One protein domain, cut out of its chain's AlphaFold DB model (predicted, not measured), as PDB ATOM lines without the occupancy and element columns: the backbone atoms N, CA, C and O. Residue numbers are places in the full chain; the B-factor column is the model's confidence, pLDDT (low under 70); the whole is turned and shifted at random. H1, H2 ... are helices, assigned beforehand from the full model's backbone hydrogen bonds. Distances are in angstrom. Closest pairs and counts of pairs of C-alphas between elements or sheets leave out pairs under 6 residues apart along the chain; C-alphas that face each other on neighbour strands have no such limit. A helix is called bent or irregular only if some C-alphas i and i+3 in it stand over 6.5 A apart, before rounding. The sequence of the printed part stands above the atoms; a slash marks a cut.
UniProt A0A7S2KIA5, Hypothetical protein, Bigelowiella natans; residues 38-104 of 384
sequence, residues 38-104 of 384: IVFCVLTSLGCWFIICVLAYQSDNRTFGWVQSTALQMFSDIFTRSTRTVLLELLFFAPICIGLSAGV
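What this domain is: This is residues 38 to 104 of the 384 residues of the protein "Hypothetical protein" of Bigelowiella natans (UniProt A0A7S2KIA5). Two long helices make a narrow, open V with a blunt tip: the longer arm, H2, turns into the shorter arm, H1, through residues 59 to 63, and the arms come close to each other only near that tip. Beyond it both arms stand free, H1 with residues 38 to 51 and H2 with residues 72 to 104. The printed part has 67 residues, with two named helices, H1 then H2 along the chain, and no named strand; its class is all helix. The whole is extended, a rod spanning 63 by 24 by 7 A, with a radius of gyration of the C-alphas of 18.6 A.

Where its parts are: H2, residues 64 to 104, measures 57.3 A from C-alpha 64 at (231.464, 262.341, 270.798) to C-alpha 104 at (238.140, 229.216, 224.567). It has a kink of 25 degrees near residue 94. H2 is neither bent nor irregular, but only just: C-alphas 92 and 95 are 6.3 A apart. H1, residues 38 to 58, measures 30.6 A from first to last C-alpha and begins with C-alpha 38 at (228.523, 252.343, 238.135).

How they stand to each other: H2 and H1 are close but not clearly touching, with 1 pair of C-alphas within 8 A. That closest pair is Ala 56 and Val 67, whose C-alphas are 7.2 A apart. The helices run opposite ways at a shallow tilt of 12 degrees. Their centres are 19.4 A apart. In H1 every O i to N i+4 pair is within hydrogen-bond range; in H2 35 of 37 are.

The domain as a whole: The two C-alphas farthest apart, those of Asn 61 and Val 104, are 62.8 A apart. The printed part has no cut, and the link from H1 to H2 is tight, with 5 residues. The mean pLDDT of the printed part is 76.9; residues 59 to 64, of which 64 belongs to H2, are under 70.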
ATOM      1  N   ILE A  38     227.404 251.695 237.431       75.00
ATOM      2  CA  ILE A  38     228.523 252.343 238.135       75.00
ATOM      3  C   ILE A  38     228.062 253.648 238.799       75.00
ATOM      4  O   ILE A  38     228.355 253.882 239.973       75.00
ATOM      5  N   VAL A  39     227.290 254.474 238.088       79.81
ATOM      6  CA  VAL A  39     226.762 255.739 238.624       79.81
ATOM      7  C   VAL A  39     225.825 255.492 239.811       79.81
ATOM      8  O   VAL A  39     225.935 256.184 240.823       79.81
ATOM      9  N   PHE A  40     224.954 254.480 239.746       79.62
ATOM     10  CA  PHE A  40     224.061 254.137 240.855       79.62
ATOM     11  C   PHE A  40     224.830 253.688 242.112       79.62
ATOM     12  O   PHE A  40     224.515 254.128 243.222       79.62
ATOM     13  N   CYS A  41     225.886 252.884 241.952       78.06
ATOM     14  CA  CYS A  41     226.767 252.476 243.053       78.06
ATOM     15  C   CYS A  41     227.521 253.656 243.690       78.06
ATOM     16  O   CYS A  41     227.646 253.730 244.916       78.06
ATOM     17  N   VAL A  42     227.999 254.611 242.886       83.25
ATOM     18  CA  VAL A  42     228.674 255.812 243.405       83.25
ATOM     19  C   VAL A  42     227.687 256.711 244.156       83.25
ATOM     20  O   VAL A  42     227.985 257.159 245.265       83.25
ATOM     21  N   LEU A  43     226.489 256.933 243.607       80.94
ATOM     22  CA  LEU A  43     225.468 257.782 244.232       80.94
ATOM     23  C   LEU A  43     224.945 257.205 245.552       80.94
ATOM     24  O   LEU A  43     224.795 257.945 246.523       80.94
ATOM     25  N   THR A  44     224.703 255.894 245.616       81.12
ATOM     26  CA  THR A  44     224.282 255.230 246.862       81.12
ATOM     27  C   THR A  44     225.367 255.311 247.935       81.12
ATOM     28  O   THR A  44     225.065 255.632 249.085       81.12
ATOM     29  N   SER A  45     226.635 255.145 247.553       82.06
ATOM     30  CA  SER A  45     227.777 255.282 248.468       82.06
ATOM     31  C   SER A  45     227.913 256.708 249.021       82.06
ATOM     32  O   SER A  45     228.082 256.892 250.228       82.06
ATOM     33  N   LEU A  46     227.774 257.728 248.166       84.06
ATOM     34  CA  LEU A  46     227.805 259.137 248.576       84.06
ATOM     35  C   LEU A  46     226.601 259.516 249.453       84.06
ATOM     36  O   LEU A  46     226.764 260.244 250.432       84.06
ATOM     37  N   GLY A  47     225.411 258.989 249.149       84.31
ATOM     38  CA  GLY A  47     224.203 259.195 249.953       84.31
ATOM     39  C   GLY A  47     224.337 258.625 251.367       84.31
ATOM     40  O   GLY A  47     224.010 259.306 252.341       84.31
ATOM     41  N   CYS A  48     224.898 257.419 251.505       81.88
ATOM     42  CA  CYS A  48     225.214 256.844 252.813       81.88
ATOM     43  C   CYS A  48     226.228 257.702 253.588       81.88
ATOM     44  O   CYS A  48     226.055 257.910 254.789       81.88
ATOM     45  N   TRP A  49     227.243 258.246 252.911       82.12
ATOM     46  CA  TRP A  49     228.249 259.108 253.539       82.12
ATOM     47  C   TRP A  49     227.650 260.431 254.036       82.12
ATOM     48  O   TRP A  49     227.905 260.845 255.166       82.12
ATOM     49  N   PHE A  50     226.771 261.048 253.241       80.62
ATOM     50  CA  PHE A  50     226.061 262.268 253.623       80.62
ATOM     51  C   PHE A  50     225.182 262.062 254.865       80.62
ATOM     52  O   PHE A  50     225.227 262.877 255.786       80.62
ATOM     53  N   ILE A  51     224.440 260.950 254.942       81.12
ATOM     54  CA  ILE A  51     223.612 260.617 256.116       81.12
ATOM     55  C   ILE A  51     224.482 260.475 257.373       81.12
ATOM     56  O   ILE A  51     224.133 261.015 258.420       81.12
ATOM     57  N   ILE A  52     225.635 259.809 257.270       78.69
ATOM     58  CA  ILE A  52     226.575 259.654 258.391       78.69
ATOM     59  C   ILE A  52     227.116 261.018 258.844       78.69
ATOM     60  O   ILE A  52     227.142 261.292 260.044       78.69
ATOM     61  N   CYS A  53     227.493 261.900 257.914       78.25
ATOM     62  CA  CYS A  53     227.962 263.248 258.243       78.25
ATOM     63  C   CYS A  53     226.875 264.114 258.891       78.25
ATOM     64  O   CYS A  53     227.168 264.833 259.845       78.25
ATOM     65  N   VAL A  54     225.626 264.027 258.424       78.56
ATOM     66  CA  VAL A  54     224.490 264.747 259.022       78.56
ATOM     67  C   VAL A  54     224.206 264.239 260.435       78.56
ATOM     68  O   VAL A  54     224.006 265.047 261.339       78.56
ATOM     69  N   LEU A  55     224.243 262.923 260.653       75.25
ATOM     70  CA  LEU A  55     224.069 262.331 261.983       75.25
ATOM     71  C   LEU A  55     225.216 262.705 262.935       75.25
ATOM     72  O   LEU A  55     224.963 262.992 264.103       75.25
ATOM     73  N   ALA A  56     226.455 262.761 262.440       71.31
ATOM     74  CA  ALA A  56     227.614 263.207 263.212       71.31
ATOM     75  C   ALA A  56     227.550 264.708 263.551       71.31
ATOM     76  O   ALA A  56     227.873 265.098 264.668       71.31
ATOM     77  N   TYR A  57     227.083 265.544 262.618       75.00
ATOM     78  CA  TYR A  57     226.893 266.979 262.841       75.00
ATOM     79  C   TYR A  57     225.747 267.266 263.819       75.00
ATOM     80  O   TYR A  57     225.856 268.131 264.681       75.00
ATOM     81  N   GLN A  58     224.648 266.510 263.746       70.94
ATOM     82  CA  GLN A  58     223.543 266.650 264.699       70.94
ATOM     83  C   GLN A  58     223.890 266.143 266.108       70.94
ATOM     84  O   GLN A  58     223.208 266.512 267.064       70.94
ATOM     85  N   SER A  59     224.947 265.337 266.274       66.19
ATOM     86  CA  SER A  59     225.349 264.812 267.586       66.19
ATOM     87  C   SER A  59     226.191 265.781 268.423       66.19
ATOM     88  O   SER A  59     226.710 265.385 269.471       66.19
ATOM     89  N   ASP A  60     226.343 267.034 267.994       58.66
ATOM     90  CA  ASP A  60     227.289 268.012 268.541       58.66
ATOM     91  C   ASP A  60     226.930 268.561 269.936       58.66
ATOM     92  O   ASP A  60     227.270 269.686 270.280       58.66
ATOM     93  N   ASN A  61     226.217 267.803 270.782       57.41
ATOM     94  CA  ASN A  61     225.946 268.283 272.138       57.41
ATOM     95  C   ASN A  61     225.782 267.262 273.268       57.41
ATOM     96  O   ASN A  61     225.268 267.638 274.317       57.41
ATOM     97  N   ARG A  62     226.266 266.017 273.130       56.59
ATOM     98  CA  ARG A  62     226.721 265.181 274.272       56.59
ATOM     99  C   ARG A  62     227.258 263.833 273.774       56.59
ATOM    100  O   ARG A  62     226.522 263.026 273.225       56.59
ATOM    101  N   THR A  63     228.530 263.564 274.079       67.44
ATOM    102  CA  THR A  63     229.254 262.274 273.953       67.44
ATOM    103  C   THR A  63     229.745 261.852 272.556       67.44
ATOM    104  O   THR A  63     229.418 260.788 272.041       67.44
ATOM    105  N   PHE A  64     230.675 262.643 272.007       64.75
ATOM    106  CA  PHE A  64     231.464 262.341 270.798       64.75
ATOM    107  C   PHE A  64     232.097 260.926 270.781       64.75
ATOM    108  O   PHE A  64     232.190 260.290 269.734       64.75
ATOM    109  N   GLY A  65     232.468 260.382 271.948       73.56
ATOM    110  CA  GLY A  65     233.110 259.065 272.047       73.56
ATOM    111  C   GLY A  65     232.228 257.881 271.628       73.56
ATOM    112  O   GLY A  65     232.732 256.925 271.038       73.56
ATOM    113  N   TRP A  66     230.914 257.932 271.879       76.56
ATOM    114  CA  TRP A  66     230.019 256.835 271.482       76.56
ATOM    115  C   TRP A  66     229.781 256.821 269.969       76.56
ATOM    116  O   TRP A  66     229.781 255.753 269.353       76.56
ATOM    117  N   VAL A  67     229.664 258.002 269.358       72.94
ATOM    118  CA  VAL A  67     229.499 258.147 267.904       72.94
ATOM    119  C   VAL A  67     230.754 257.682 267.172       72.94
ATOM    120  O   VAL A  67     230.646 256.900 266.231       72.94
ATOM    121  N   GLN A  68     231.945 258.060 267.646       75.75
ATOM    122  CA  GLN A  68     233.206 257.602 267.059       75.75
ATOM    123  C   GLN A  68     233.372 256.077 267.155       75.75
ATOM    124  O   GLN A  68     233.745 255.438 266.171       75.75
ATOM    125  N   SER A  69     233.059 255.480 268.312       76.50
ATOM    126  CA  SER A  69     233.144 254.025 268.505       76.50
ATOM    127  C   SER A  69     232.149 253.272 267.613       76.50
ATOM    128  O   SER A  69     232.517 252.317 266.930       76.50
ATOM    129  N   THR A  70     230.908 253.758 267.533       77.06
ATOM    130  CA  THR A  70     229.862 253.161 266.688       77.06
ATOM    131  C   THR A  70     230.197 253.295 265.203       77.06
ATOM    132  O   THR A  70     230.033 252.336 264.450       77.06
ATOM    133  N   ALA A  71     230.731 254.445 264.778       76.50
ATOM    134  CA  ALA A  71     231.178 254.656 263.407       76.50
ATOM    135  C   ALA A  71     232.322 253.701 263.044       76.50
ATOM    136  O   ALA A  71     232.236 253.013 262.030       76.50
ATOM    137  N   LEU A  72     233.356 253.589 263.886       81.38
ATOM    138  CA  LEU A  72     234.467 252.656 263.659       81.38
ATOM    139  C   LEU A  72     233.997 251.198 263.601       81.38
ATOM    140  O   LEU A  72     234.463 250.436 262.753       81.38
ATOM    141  N   GLN A  73     233.048 250.816 264.456       80.56
ATOM    142  CA  GLN A  73     232.488 249.468 264.450       80.56
ATOM    143  C   GLN A  73     231.666 249.199 263.183       80.56
ATOM    144  O   GLN A  73     231.833 248.145 262.572       80.56
ATOM    145  N   MET A  74     230.859 250.162 262.724       75.19
ATOM    146  CA  MET A  74     230.158 250.067 261.438       75.19
ATOM    147  C   MET A  74     231.129 249.993 260.253       75.19
ATOM    148  O   MET A  74     230.927 249.167 259.365       75.19
ATOM    149  N   PHE A  75     232.200 250.794 260.240       78.62
ATOM    150  CA  PHE A  75     233.223 250.739 259.189       78.62
ATOM    151  C   PHE A  75     233.916 249.379 259.142       78.62
ATOM    152  O   PHE A  75     234.074 248.816 258.060       78.62
ATOM    153  N   SER A  76     234.281 248.829 260.301       82.31
ATOM    154  CA  SER A  76     234.877 247.495 260.393       82.31
ATOM    155  C   SER A  76     233.933 246.416 259.851       82.31
ATOM    156  O   SER A  76     234.346 245.574 259.050       82.31
ATOM    157  N   ASP A  77     232.644 246.480 260.200       79.44
ATOM    158  CA  ASP A  77     231.650 245.498 259.756       79.44
ATOM    159  C   ASP A  77     231.373 245.598 258.246       79.44
ATOM    160  O   ASP A  77     231.323 244.579 257.551       79.44
ATOM    161  N   ILE A  78     231.256 246.817 257.708       78.19
ATOM    162  CA  ILE A  78     231.069 247.057 256.268       78.19
ATOM    163  C   ILE A  78     232.306 246.615 255.487       78.19
ATOM    164  O   ILE A  78     232.165 245.929 254.472       78.19
ATOM    165  N   PHE A  79     233.508 246.959 255.954       80.31
ATOM    166  CA  PHE A  79     234.750 246.567 255.294       80.31
ATOM    167  C   PHE A  79     234.909 245.047 255.297       80.31
ATOM    168  O   PHE A  79     235.200 244.464 254.256       80.31
ATOM    169  N   THR A  80     234.622 244.384 256.420       84.50
ATOM    170  CA  THR A  80     234.700 242.918 256.544       84.50
ATOM    171  C   THR A  80     233.674 242.213 255.655       84.50
ATOM    172  O   THR A  80     233.994 241.222 255.000       84.50
ATOM    173  N   ARG A  81     232.436 242.718 255.573       77.50
ATOM    174  CA  ARG A  81     231.410 242.137 254.690       77.50
ATOM    175  C   ARG A  81     231.719 242.380 253.218       77.50
ATOM    176  O   ARG A  81     231.612 241.447 252.432       77.50
ATOM    177  N   SER A  82     232.153 243.584 252.859       75.69
ATOM    178  CA  SER A  82     232.480 243.936 251.471       75.69
ATOM    179  C   SER A  82     233.697 243.157 250.981       75.69
ATOM    180  O   SER A  82     233.646 242.555 249.914       75.69
ATOM    181  N   THR A  83     234.761 243.081 251.788       82.31
ATOM    182  CA  THR A  83     235.932 242.251 251.464       82.31
ATOM    183  C   THR A  83     235.561 240.781 251.360       82.31
ATOM    184  O   THR A  83     235.999 240.132 250.420       82.31
ATOM    185  N   ARG A  84     234.705 240.251 252.244       85.50
ATOM    186  CA  ARG A  84     234.230 238.864 252.142       85.50
ATOM    187  C   ARG A  84     233.415 238.618 250.872       85.50
ATOM    188  O   ARG A  84     233.630 237.592 250.238       85.50
ATOM    189  N   THR A  85     232.520 239.526 250.488       77.94
ATOM    190  CA  THR A  85     231.748 239.402 249.242       77.94
ATOM    191  C   THR A  85     232.660 239.458 248.024       77.94
ATOM    192  O   THR A  85     232.604 238.551 247.206       77.94
ATOM    193  N   VAL A  86     233.569 240.436 247.947       79.88
ATOM    194  CA  VAL A  86     234.533 240.547 246.837       79.88
ATOM    195  C   VAL A  86     235.449 239.328 246.781       79.88
ATOM    196  O   VAL A  86     235.704 238.813 245.701       79.88
ATOM    197  N   LEU A  87     235.918 238.821 247.926       86.00
ATOM    198  CA  LEU A  87     236.766 237.630 247.981       86.00
ATOM    199  C   LEU A  87     236.000 236.374 247.553       86.00
ATOM    200  O   LEU A  87     236.570 235.537 246.864       86.00
ATOM    201  N   LEU A  88     234.727 236.240 247.942       81.50
ATOM    202  CA  LEU A  88     233.863 235.147 247.493       81.50
ATOM    203  C   LEU A  88     233.589 235.256 245.995       81.50
ATOM    204  O   LEU A  88     233.718 234.260 245.296       81.50
ATOM    205  N   GLU A  89     233.292 236.444 245.478       77.25
ATOM    206  CA  GLU A  89     233.145 236.650 244.040       77.25
ATOM    207  C   GLU A  89     234.445 236.330 243.297       77.25
ATOM    208  O   GLU A  89     234.410 235.600 242.316       77.25
ATOM    209  N   LEU A  90     235.611 236.746 243.793       79.88
ATOM    210  CA  LEU A  90     236.901 236.367 243.210       79.88
ATOM    211  C   LEU A  90     237.134 234.851 243.274       79.88
ATOM    212  O   LEU A  90     237.535 234.256 242.280       79.88
ATOM    213  N   LEU A  91     236.845 234.202 244.403       86.31
ATOM    214  CA  LEU A  91     237.009 232.753 244.569       86.31
ATOM    215  C   LEU A  91     236.046 231.935 243.705       86.31
ATOM    216  O   LEU A  91     236.427 230.860 243.253       86.31
ATOM    217  N   PHE A  92     234.821 232.412 243.477       79.56
ATOM    218  CA  PHE A  92     233.821 231.702 242.679       79.56
ATOM    219  C   PHE A  92     233.914 232.040 241.190       79.56
ATOM    220  O   PHE A  92     233.851 231.135 240.357       79.56
ATOM    221  N   PHE A  93     234.100 233.310 240.833       72.25
ATOM    222  CA  PHE A  93     234.143 233.745 239.439       72.25
ATOM    223  C   PHE A  93     235.525 233.604 238.811       72.25
ATOM    224  O   PHE A  93     235.581 233.296 237.625       72.25
ATOM    225  N   ALA A  94     236.641 233.744 239.541       77.69
ATOM    226  CA  ALA A  94     237.959 233.597 238.911       77.69
ATOM    227  C   ALA A  94     238.185 232.192 238.323       77.69
ATOM    228  O   ALA A  94     238.628 232.127 237.179       77.69
ATOM    229  N   PRO A  95     237.831 231.071 238.983       81.69
ATOM    230  CA  PRO A  95     237.945 229.746 238.372       81.69
ATOM    231  C   PRO A  95     237.031 229.567 237.159       81.69
ATOM    232  O   PRO A  95     237.412 228.891 236.208       81.69
ATOM    233  N   ILE A  96     235.850 230.194 237.161       74.00
ATOM    234  CA  ILE A  96     234.926 230.166 236.021       74.00
ATOM    235  C   ILE A  96     235.515 230.965 234.856       74.00
ATOM    236  O   ILE A  96     235.565 230.460 233.742       74.00
ATOM    237  N   CYS A  97     236.030 232.170 235.098       75.69
ATOM    238  CA  CYS A  97     236.667 233.000 234.077       75.69
ATOM    239  C   CYS A  97     237.957 232.362 233.538       75.69
ATOM    240  O   CYS A  97     238.182 232.349 232.327       75.69
ATOM    241  N   ILE A  98     238.788 231.779 234.409       78.94
ATOM    242  CA  ILE A  98     239.994 231.027 234.026       78.94
ATOM    243  C   ILE A  98     239.607 229.763 233.244       78.94
ATOM    244  O   ILE A  98     240.205 229.471 232.215       78.94
ATOM    245  N   GLY A  99     238.574 229.036 233.673       78.50
ATOM    246  CA  GLY A  99     238.067 227.858 232.969       78.50
ATOM    247  C   GLY A  99     237.470 228.190 231.600       78.50
ATOM    248  O   GLY A  99     237.746 227.492 230.628       78.50
ATOM    249  N   LEU A 100     236.708 229.280 231.492       74.44
ATOM    250  CA  LEU A 100     236.144 229.762 230.229       74.44
ATOM    251  C   LEU A 100     237.242 230.247 229.281       74.44
ATOM    252  O   LEU A 100     237.223 229.886 228.110       74.44
ATOM    253  N   SER A 101     238.225 231.005 229.772       73.31
ATOM    254  CA  SER A 101     239.360 231.460 228.955       73.31
ATOM    255  C   SER A 101     240.252 230.302 228.502       73.31
ATOM    256  O   SER A 101     240.610 230.247 227.328       73.31
ATOM    257  N   ALA A 102     240.536 229.328 229.370       72.81
ATOM    258  CA  ALA A 102     241.262 228.114 228.995       72.81
ATOM    259  C   ALA A 102     240.472 227.252 227.993       72.81
ATOM    260  O   ALA A 102     241.050 226.727 227.042       72.81
ATOM    261  N   GLY A 103     239.151 227.141 228.168       72.44
ATOM    262  CA  GLY A 103     238.260 226.444 227.242       72.44
ATOM    263  C   GLY A 103     238.217 227.104 225.864       72.44
ATOM    264  O   GLY A 103     238.394 226.423 224.856       72.44
ATOM    265  N   VAL A 104     238.073 228.432 225.813       70.50
ATOM    266  CA  VAL A 104     238.140 229.216 224.567       70.50
ATOM    267  C   VAL A 104     239.505 229.040 223.894       70.50
ATOM    268  O   VAL A 104     239.559 228.774 222.695       70.50
TER     269      VAL A 104